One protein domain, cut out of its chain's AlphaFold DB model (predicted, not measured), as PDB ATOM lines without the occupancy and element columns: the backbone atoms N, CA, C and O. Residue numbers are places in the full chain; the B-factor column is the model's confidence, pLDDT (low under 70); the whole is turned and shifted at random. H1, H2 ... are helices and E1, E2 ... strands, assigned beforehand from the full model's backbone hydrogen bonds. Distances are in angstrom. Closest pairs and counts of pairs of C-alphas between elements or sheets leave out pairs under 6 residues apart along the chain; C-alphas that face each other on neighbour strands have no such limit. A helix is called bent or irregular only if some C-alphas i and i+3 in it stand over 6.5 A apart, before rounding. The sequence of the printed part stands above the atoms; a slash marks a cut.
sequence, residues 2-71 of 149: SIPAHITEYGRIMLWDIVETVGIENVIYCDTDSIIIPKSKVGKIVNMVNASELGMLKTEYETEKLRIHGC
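This is residues 2 to 71 of the 149 residues of an uncharacterized protein of marine sediment metagenome (UniProt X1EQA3). A long helix, H1, makes most of the length, with residues 2 to 7 sticking out at its beginning and residues 18 to 22 packing on a shorter, irregular helix, H2. The long link from H1 to H2, residues 23 to 38, folds back on itself, residues 29 to 30 pairing antiparallel with residues 35 to 36, and a second long link, residues 49 to 65, leads from H2 to a lone strand, E1, that is apart from both helices. The printed part has 70 residues, with two named helices and one named strand in the order H1, H2, E1, and its class is mostly helix. It is only just compact, close to loose, with a radius of gyration of the C-alphas of 12.9 A and spans of 41 by 29 by 21 A.

H1, residues 2 to 22, begins with C-alpha 2 at (42.220, -51.285, 12.747) and measures 30.7 A from first to last C-alpha. H2, residues 39 to 48, begins with C-alpha 39 at (23.860, -21.126, 24.157) and measures 14.8 A. It is irregular: C-alphas 44 and 47 are 8.0 A apart. E1, residues 66 to 70, measures 11.9 A and ends with C-alpha 70 at (23.623, -29.037, 4.021).

H1 touches H2 with residues 18 to 22 alone; the closest C-alphas, those of Val 22 and Lys 41, are 6.1 A apart. The helices run opposite ways at a steep tilt of 47 degrees. H1 and E1 are apart, as are H2 and E1. E1 pairs with no named strand. Every O i to N i+4 pair of H1 is within hydrogen-bond range; in H2 it is 1 of 6, beside 4 of 7 O i to N i+3 pairs.

The C-alphas farthest apart, those of Ser 2 and Glu 64, are 41.3 A apart. The printed part has no cut. Both links are long, residues 23 to 38 and 49 to 65. Mean pLDDT of the printed part is 94.5, and no printed residue is under 70.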
ATOM      1  N   SER A   2      42.847 -51.372  11.406       82.88
ATOM      2  CA  SER A   2      42.220 -51.285  12.747       82.88
ATOM      3  C   SER A   2      42.371 -49.911  13.402       82.88
ATOM      4  O   SER A   2      41.416 -49.370  13.941       82.88
ATOM      5  N   ILE A   3      43.564 -49.313  13.318       89.00
ATOM      6  CA  ILE A   3      43.890 -48.086  14.061       89.00
ATOM      7  C   ILE A   3      43.014 -46.889  13.634       89.00
ATOM      8  O   ILE A   3      42.399 -46.279  14.505       89.00
ATOM      9  N   PRO A   4      42.860 -46.561  12.331       91.44
ATOM     10  CA  PRO A   4      42.040 -45.414  11.932       91.44
ATOM     11  C   PRO A   4      40.553 -45.602  12.252       91.44
ATOM     12  O   PRO A   4      39.855 -44.629  12.538       91.44
ATOM     13  N   ALA A   5      40.071 -46.848  12.213       92.94
ATOM     14  CA  ALA A   5      38.687 -47.172  12.531       92.94
ATOM     15  C   ALA A   5      38.371 -46.847  13.996       92.94
ATOM     16  O   ALA A   5      37.441 -46.083  14.238       92.94
ATOM     17  N   HIS A   6      39.197 -47.319  14.938       93.62
ATOM     18  CA  HIS A   6      39.013 -47.047  16.368       93.62
ATOM     19  C   HIS A   6      39.144 -45.563  16.714       93.62
ATOM     20  O   HIS A   6      38.364 -45.052  17.508       93.62
ATOM     21  N   ILE A   7      40.074 -44.836  16.084       92.81
ATOM     22  CA  ILE A   7      40.200 -43.385  16.307       92.81
ATOM     23  C   ILE A   7      38.923 -42.662  15.857       92.81
ATOM     24  O   ILE A   7      38.397 -41.806  16.567       92.81
ATOM     25  N   THR A   8      38.401 -43.018  14.680       92.75
ATOM     26  CA  THR A   8      37.193 -42.377  14.143       92.75
ATOM     27  C   THR A   8      35.938 -42.776  14.928       92.75
ATOM     28  O   THR A   8      35.014 -41.978  15.069       92.75
ATOM     29  N   GLU A   9      35.884 -44.010  15.425       94.44
ATOM     30  CA  GLU A   9      34.847 -44.493  16.339       94.44
ATOM     31  C   GLU A   9      34.859 -43.709  17.652       94.44
ATOM     32  O   GLU A   9      33.831 -43.147  18.020       94.44
ATOM     33  N   TYR A  10      36.022 -43.577  18.291       93.25
ATOM     34  CA  TYR A  10      36.168 -42.844  19.547       93.25
ATOM     35  C   TYR A  10      35.700 -41.388  19.423       93.25
ATOM     36  O   TYR A  10      34.915 -40.916  20.243       93.25
ATOM     37  N   GLY A  11      36.099 -40.693  18.351       92.94
ATOM     38  CA  GLY A  11      35.631 -39.327  18.091       92.94
ATOM     39  C   GLY A  11      34.110 -39.232  17.901       92.94
ATOM     40  O   GLY A  11      33.486 -38.279  18.363       92.94
ATOM     41  N   ARG A  12      33.487 -40.237  17.268       95.19
ATOM     42  CA  ARG A  12      32.024 -40.294  17.118       95.19
ATOM     43  C   ARG A  12      31.309 -40.551  18.439       95.19
ATOM     44  O   ARG A  12      30.289 -39.911  18.674       95.19
ATOM     45  N   ILE A  13      31.827 -41.454  19.271       95.06
ATOM     46  CA  ILE A  13      31.267 -41.740  20.598       95.06
ATOM     47  C   ILE A  13      31.324 -40.481  21.466       95.06
ATOM     48  O   ILE A  13      30.305 -40.083  22.011       95.06
ATOM     49  N   MET A  14      32.454 -39.768  21.475       93.75
ATOM     50  CA  MET A  14      32.578 -38.502  22.206       93.75
ATOM     51  C   MET A  14      31.513 -37.474  21.782       93.75
ATOM     52  O   MET A  14      30.874 -36.850  22.629       93.75
ATOM     53  N   LEU A  15      31.294 -37.291  20.473       95.06
ATOM     54  CA  LEU A  15      30.233 -36.405  19.982       95.06
ATOM     55  C   LEU A  15      28.837 -36.910  20.360       95.06
ATOM     56  O   LEU A  15      27.961 -36.096  20.647       95.06
ATOM     57  N   TRP A  16      28.622 -38.225  20.377       95.94
ATOM     58  CA  TRP A  16      27.358 -38.818  20.799       95.94
ATOM     59  C   TRP A  16      27.068 -38.567  22.284       95.94
ATOM     60  O   TRP A  16      25.967 -38.128  22.605       95.94
ATOM     61  N   ASP A  17      28.056 -38.706  23.166       95.12
ATOM     62  CA  ASP A  17      27.909 -38.419  24.601       95.12
ATOM     63  C   ASP A  17      27.476 -36.961  24.843       95.12
ATOM     64  O   ASP A  17      26.637 -36.661  25.700       95.12
ATOM     65  N   ILE A  18      28.004 -36.031  24.039       95.25
ATOM     66  CA  ILE A  18      27.586 -34.623  24.044       95.25
ATOM     67  C   ILE A  18      26.129 -34.495  23.593       95.25
ATOM     68  O   ILE A  18      25.351 -33.809  24.261       95.25
ATOM     69  N   VAL A  19      25.754 -35.144  22.485       96.12
ATOM     70  CA  VAL A  19      24.381 -35.155  21.944       96.12
ATOM     71  C   VAL A  19      23.389 -35.673  22.989       96.12
ATOM     72  O   VAL A  19      22.348 -35.048  23.194       96.12
ATOM     73  N   GLU A  20      23.714 -36.760  23.686       96.62
ATOM     74  CA  GLU A  20      22.886 -37.322  24.758       96.62
ATOM     75  C   GLU A  20      22.779 -36.366  25.951       96.62
ATOM     76  O   GLU A  20      21.679 -36.090  26.432       96.62
ATOM     77  N   THR A  21      23.900 -35.778  26.375       95.94
ATOM     78  CA  THR A  21      23.949 -34.838  27.506       95.94
ATOM     79  C   THR A  21      23.094 -33.592  27.249       95.94
ATOM     80  O   THR A  21      22.308 -33.151  28.103       95.94
ATOM     81  N   VAL A  22      23.212 -32.989  26.061       96.75
ATOM     82  CA  VAL A  22      22.441 -31.785  25.712       96.75
ATOM     83  C   VAL A  22      20.988 -32.111  25.369       96.75
ATOM     84  O   VAL A  22      20.119 -31.282  25.671       96.75
ATOM     85  N   GLY A  23      20.731 -33.307  24.835       96.56
ATOM     86  CA  GLY A  23      19.475 -33.763  24.237       96.56
ATOM     87  C   GLY A  23      19.493 -33.569  22.719       96.56
ATOM     88  O   GLY A  23      19.772 -32.466  22.243       96.56
ATOM     89  N   ILE A  24      19.177 -34.618  21.951       94.06
ATOM     90  CA  ILE A  24      19.246 -34.632  20.477       94.06
ATOM     91  C   ILE A  24      18.415 -33.523  19.814       94.06
ATOM     92  O   ILE A  24      18.761 -33.021  18.749       94.06
ATOM     93  N   GLU A  25      17.322 -33.108  20.446       93.75
ATOM     94  CA  GLU A  25      16.462 -32.012  20.003       93.75
ATOM     95  C   GLU A  25      17.129 -30.635  20.101       93.75
ATOM     96  O   GLU A  25      16.714 -29.704  19.417       93.75
ATOM     97  N   ASN A  26      18.168 -30.509  20.928       95.75
ATOM     98  CA  ASN A  26      18.951 -29.289  21.090       95.75
ATOM     99  C   ASN A  26      20.184 -29.258  20.172       95.75
ATOM    100  O   ASN A  26      20.974 -28.317  20.248       95.75
ATOM    101  N   VAL A  27      20.381 -30.262  19.317       95.44
ATOM    102  CA  VAL A  27      21.500 -30.307  18.373       95.44
ATOM    103  C   VAL A  27      21.057 -29.716  17.044       95.44
ATOM    104  O   VAL A  27      20.245 -30.297  16.329       95.44
ATOM    105  N   ILE A  28      21.598 -28.547  16.712       95.81
ATOM    106  CA  ILE A  28      21.225 -27.803  15.503       95.81
ATOM    107  C   ILE A  28      22.023 -28.311  14.296       95.81
ATOM    108  O   ILE A  28      21.494 -28.429  13.193       95.81
ATOM    109  N   TYR A  29      23.304 -28.619  14.499       95.69
ATOM    110  CA  TYR A  29      24.198 -29.151  13.472       95.69
ATOM    111  C   TYR A  29      25.338 -29.941  14.118       95.69
ATOM    112  O   TYR A  29      25.762 -29.621  15.227       95.69
ATOM    113  N   CYS A  30      25.858 -30.939  13.410       94.75
ATOM    114  CA  CYS A  30      27.018 -31.720  13.821       94.75
ATOM    115  C   CYS A  30      27.894 -32.027  12.596       94.75
ATOM    116  O   CYS A  30      27.384 -32.327  11.512       94.75
ATOM    117  N   ASP A  31      29.208 -31.924  12.769       93.00
ATOM    118  CA  ASP A  31      30.228 -32.318  11.796       93.00
ATOM    119  C   ASP A  31      31.225 -33.290  12.447       93.00
ATOM    120  O   ASP A  31      31.004 -33.767  13.553       93.00
ATOM    121  N   THR A  32      32.327 -33.592  11.761       91.00
ATOM    122  CA  THR A  32      33.358 -34.548  12.196       91.00
ATOM    123  C   THR A  32      33.826 -34.375  13.644       91.00
ATOM    124  O   THR A  32      34.053 -35.375  14.314       91.00
ATOM    125  N   ASP A  33      34.001 -33.139  14.096       92.19
ATOM    126  CA  ASP A  33      34.653 -32.777  15.359       92.19
ATOM    127  C   ASP A  33      34.001 -31.555  16.029       92.19
ATOM    128  O   ASP A  33      34.590 -30.909  16.892       92.19
ATOM    129  N   SER A  34      32.784 -31.199  15.615       94.62
ATOM    130  CA  SER A  34      32.102 -29.998  16.094       94.62
ATOM    131  C   SER A  34      30.590 -30.170  16.140       94.62
ATOM    132  O   SER A  34      29.992 -30.948  15.390       94.62
ATOM    133  N   ILE A  35      29.961 -29.409  17.034       96.12
ATOM    134  CA  ILE A  35      28.518 -29.381  17.237       96.12
ATOM    135  C   ILE A  35      28.060 -27.935  17.417       96.12
ATOM    136  O   ILE A  35      28.759 -27.124  18.023       96.12
ATOM    137  N   ILE A  36      26.886 -27.608  16.888       96.88
ATOM    138  CA  ILE A  36      26.216 -26.332  17.130       96.88
ATOM    139  C   ILE A  36      24.991 -26.612  17.990       96.88
ATOM    140  O   ILE A  36      24.110 -27.386  17.602       96.88
ATOM    141  N   ILE A  37      24.936 -25.966  19.152       97.12
ATOM    142  CA  ILE A  37      23.862 -26.094  20.137       97.12
ATOM    143  C   ILE A  37      23.409 -24.702  20.603       97.12
ATOM    144  O   ILE A  37      24.183 -23.746  20.513       97.12
ATOM    145  N   PRO A  38      22.186 -24.555  21.140       96.94
ATOM    146  CA  PRO A  38      21.763 -23.326  21.791       96.94
ATOM    147  C   PRO A  38      22.692 -22.953  22.949       96.94
ATOM    148  O   PRO A  38      23.043 -23.799  23.775       96.94
ATOM    149  N   LYS A  39      23.006 -21.659  23.080       96.00
ATOM    150  CA  LYS A  39      23.860 -21.126  24.157       96.00
ATOM    151  C   LYS A  39      23.388 -21.534  25.559       96.00
ATOM    152  O   LYS A  39      24.203 -21.824  26.427       96.00
ATOM    153  N   SER A  40      22.073 -21.648  25.763       96.44
ATOM    154  CA  SER A  40      21.471 -22.088  27.031       96.44
ATOM    155  C   SER A  40      21.832 -23.522  27.442       96.44
ATOM    156  O   SER A  40      21.655 -23.884  28.602       96.44
ATOM    157  N   LYS A  41      22.338 -24.349  26.519       96.44
ATOM    158  CA  LYS A  41      22.704 -25.750  26.769       96.44
ATOM    159  C   LYS A  41      24.192 -25.947  27.033       96.44
ATOM    160  O   LYS A  41      24.558 -27.004  27.534       96.44
ATOM    161  N   VAL A  42      25.030 -24.938  26.785       94.00
ATOM    162  CA  VAL A  42      26.488 -25.012  26.997       94.00
ATOM    163  C   VAL A  42      26.829 -25.373  28.445       94.00
ATOM    164  O   VAL A  42      27.722 -26.178  28.682       94.00
ATOM    165  N   GLY A  43      26.057 -24.874  29.418       94.62
ATOM    166  CA  GLY A  43      26.254 -25.203  30.834       94.62
ATOM    167  C   GLY A  43      26.163 -26.701  31.154       94.62
ATOM    168  O   GLY A  43      26.781 -27.147  32.113       94.62
ATOM    169  N   LYS A  44      25.459 -27.498  30.335       95.50
ATOM    170  CA  LYS A  44      25.378 -28.958  30.512       95.50
ATOM    171  C   LYS A  44      26.677 -29.688  30.160       95.50
ATOM    172  O   LYS A  44      26.885 -30.795  30.636       95.50
ATOM    173  N   ILE A  45      27.526 -29.084  29.328       94.81
ATOM    174  CA  ILE A  45      28.765 -29.690  28.816       94.81
ATOM    175  C   ILE A  45      30.009 -28.911  29.245       94.81
ATOM    176  O   ILE A  45      31.081 -29.112  28.690       94.81
ATOM    177  N   VAL A  46      29.888 -28.026  30.238       94.00
ATOM    178  CA  VAL A  46      30.992 -27.167  30.698       94.00
ATOM    179  C   VAL A  46      32.230 -27.971  31.109       94.00
ATOM    180  O   VAL A  46      33.348 -27.558  30.832       94.00
ATOM    181  N   ASN A  47      32.030 -29.169  31.666       93.38
ATOM    182  CA  ASN A  47      33.107 -30.081  32.059       93.38
ATOM    183  C   ASN A  47      33.858 -30.704  30.871       93.38
ATOM    184  O   ASN A  47      34.851 -31.383  31.086       93.38
ATOM    185  N   MET A  48      33.381 -30.512  29.639       92.50
ATOM    186  CA  MET A  48      34.012 -30.972  28.397       92.50
ATOM    187  C   MET A  48      34.586 -29.805  27.575       92.50
ATOM    188  O   MET A  48      35.068 -30.015  26.461       92.50
ATOM    189  N   VAL A  49      34.501 -28.569  28.084       93.62
ATOM    190  CA  VAL A  49      34.905 -27.352  27.369       93.62
ATOM    191  C   VAL A  49      36.137 -26.743  28.032       93.62
ATOM    192  O   VAL A  49      36.075 -26.232  29.146       93.62
ATOM    193  N   ASN A  50      37.259 -26.754  27.317       94.75
ATOM    194  CA  ASN A  50      38.500 -26.091  27.696       94.75
ATOM    195  C   ASN A  50      39.301 -25.765  26.425       94.75
ATOM    196  O   ASN A  50      39.597 -26.645  25.623       94.75
ATOM    197  N   ALA A  51      39.667 -24.496  26.235       93.31
ATOM    198  CA  ALA A  51      40.329 -24.044  25.011       93.31
ATOM    199  C   ALA A  51      41.794 -24.495  24.869       93.31
ATOM    200  O   ALA A  51      42.322 -24.480  23.756       93.31
ATOM    201  N   SER A  52      42.444 -24.863  25.975       94.25
ATOM    202  CA  SER A  52      43.886 -25.145  26.018       94.25
ATOM    203  C   SER A  52      44.210 -26.614  26.280       94.25
ATOM    204  O   SER A  52      45.347 -27.036  26.080       94.25
ATOM    205  N   GLU A  53      43.239 -27.390  26.753       95.31
ATOM    206  CA  GLU A  53      43.439 -28.781  27.144       95.31
ATOM    207  C   GLU A  53      43.202 -29.727  25.966       95.31
ATOM    208  O   GLU A  53      42.236 -29.606  25.212       95.31
ATOM    209  N   LEU A  54      44.118 -30.678  25.789       92.94
ATOM    210  CA  LEU A  54      44.066 -31.611  24.674       92.94
ATOM    211  C   LEU A  54      42.841 -32.524  24.789       92.94
ATOM    212  O   LEU A  54      42.614 -33.145  25.821       92.94
ATOM    213  N   GLY A  55      42.091 -32.646  23.694       88.19
ATOM    214  CA  GLY A  55      40.893 -33.486  23.634       88.19
ATOM    215  C   GLY A  55      39.622 -32.809  24.148       88.19
ATOM    216  O   GLY A  55      38.553 -33.398  24.028       88.19
ATOM    217  N   MET A  56      39.711 -31.579  24.660       92.81
ATOM    218  CA  MET A  56      38.552 -30.808  25.106       92.81
ATOM    219  C   MET A  56      37.976 -29.954  23.977       92.81
ATOM    220  O   MET A  56      38.663 -29.585  23.018       92.81
ATOM    221  N   LEU A  57      36.691 -29.628  24.092       93.94
ATOM    222  CA  LEU A  57      36.028 -28.721  23.166       93.94
ATOM    223  C   LEU A  57      36.426 -27.276  23.451       93.94
ATOM    224  O   LEU A  57      36.581 -26.863  24.597       93.94
ATOM    225  N   LYS A  58      36.460 -26.461  22.402       95.25
ATOM    226  CA  LYS A  58      36.549 -25.007  22.525       95.25
ATOM    227  C   LYS A  58      35.403 -24.347  21.773       95.25
ATOM    228  O   LYS A  58      34.916 -24.875  20.775       95.25
ATOM    229  N   THR A  59      34.999 -23.169  22.231       95.56
ATOM    230  CA  THR A  59      34.033 -22.348  21.500       95.56
ATOM    231  C   THR A  59      34.717 -21.737  20.281       95.56
ATOM    232  O   THR A  59      35.565 -20.859  20.417       95.56
ATOM    233  N   GLU A  60      34.359 -22.210  19.087       95.56
ATOM    234  CA  GLU A  60      34.877 -21.678  17.819       95.56
ATOM    235  C   GLU A  60      34.232 -20.334  17.449       95.56
ATOM    236  O   GLU A  60      34.914 -19.419  16.992       95.56
ATOM    237  N   TYR A  61      32.916 -20.208  17.633       95.38
ATOM    238  CA  TYR A  61      32.158 -18.983  17.384       95.38
ATOM    239  C   TYR A  61      30.794 -19.029  18.083       95.38
ATOM    240  O   TYR A  61      30.287 -20.097  18.428       95.38
ATOM    241  N   GLU A  62      30.184 -17.858  18.245       96.62
ATOM    242  CA  GLU A  62      28.778 -17.688  18.609       96.62
ATOM    243  C   GLU A  62      28.074 -16.936  17.474       96.62
ATOM    244  O   GLU A  62      28.682 -16.080  16.834       96.62
ATOM    245  N   THR A  63      26.809 -17.260  17.211       97.38
ATOM    246  CA  THR A  63      26.033 -16.653  16.123       97.38
ATOM    247  C   THR A  63      24.576 -16.463  16.531       97.38
ATOM    248  O   THR A  63      24.011 -17.308  17.230       97.38
ATOM    249  N   GLU A  64      23.958 -15.373  16.077       97.38
ATOM    250  CA  GLU A  64      22.524 -15.119  16.276       97.38
ATOM    251  C   GLU A  64      21.663 -15.680  15.139       97.38
ATOM    252  O   GLU A  64      20.468 -15.932  15.312       97.38
ATOM    253  N   LYS A  65      22.257 -15.872  13.957       97.19
ATOM    254  CA  LYS A  65      21.559 -16.312  12.746       97.19
ATOM    255  C   LYS A  65      22.335 -17.433  12.094       97.19
ATOM    256  O   LYS A  65      23.451 -17.223  11.648       97.19
ATOM    257  N   LEU A  66      21.702 -18.590  11.956       96.56
ATOM    258  CA  LEU A  66      22.274 -19.740  11.272       96.56
ATOM    259  C   LEU A  66      21.308 -20.240  10.201       96.56
ATOM    260  O   LEU A  66      20.161 -20.578  10.492       96.56
ATOM    261  N   ARG A  67      21.787 -20.320   8.960       95.44
ATOM    262  CA  ARG A  67      21.082 -20.957   7.846       95.44
ATOM    263  C   ARG A  67      21.894 -22.141   7.354       95.44
ATOM    264  O   ARG A  67      23.012 -21.959   6.887       95.44
ATOM    265  N   ILE A  68      21.331 -23.343   7.438       95.69
ATOM    266  CA  ILE A  68      21.985 -24.579   7.001       95.69
ATOM    267  C   ILE A  68      21.362 -25.015   5.677       95.69
ATOM    268  O   ILE A  68      20.151 -25.204   5.588       95.69
ATOM    269  N   HIS A  69      22.194 -25.180   4.656       93.81
ATOM    270  CA  HIS A  69      21.801 -25.726   3.357       93.81
ATOM    271  C   HIS A  69      22.205 -27.198   3.210       93.81
ATOM    272  O   HIS A  69      21.602 -27.937   2.436       93.81
ATOM    273  N   GLY A  70      23.214 -27.642   3.964       93.25
ATOM    274  CA  GLY A  70      23.623 -29.037   4.021       93.25
ATOM    275  C   GLY A  70      24.969 -29.245   4.707       93.25
ATOM    276  O   GLY A  70      25.462 -28.394   5.446       93.25
ATOM    277  N   CYS A  71      25.589 -30.404   4.463       93.12
ATOM    278  CA  CYS A  71      26.885 -30.735   5.058       93.12
ATOM    279  C   CYS A  71      27.967 -29.740   4.622       93.12
ATOM    280  O   CYS A  71      28.316 -29.687   3.437       93.12
TER     281      CYS A  71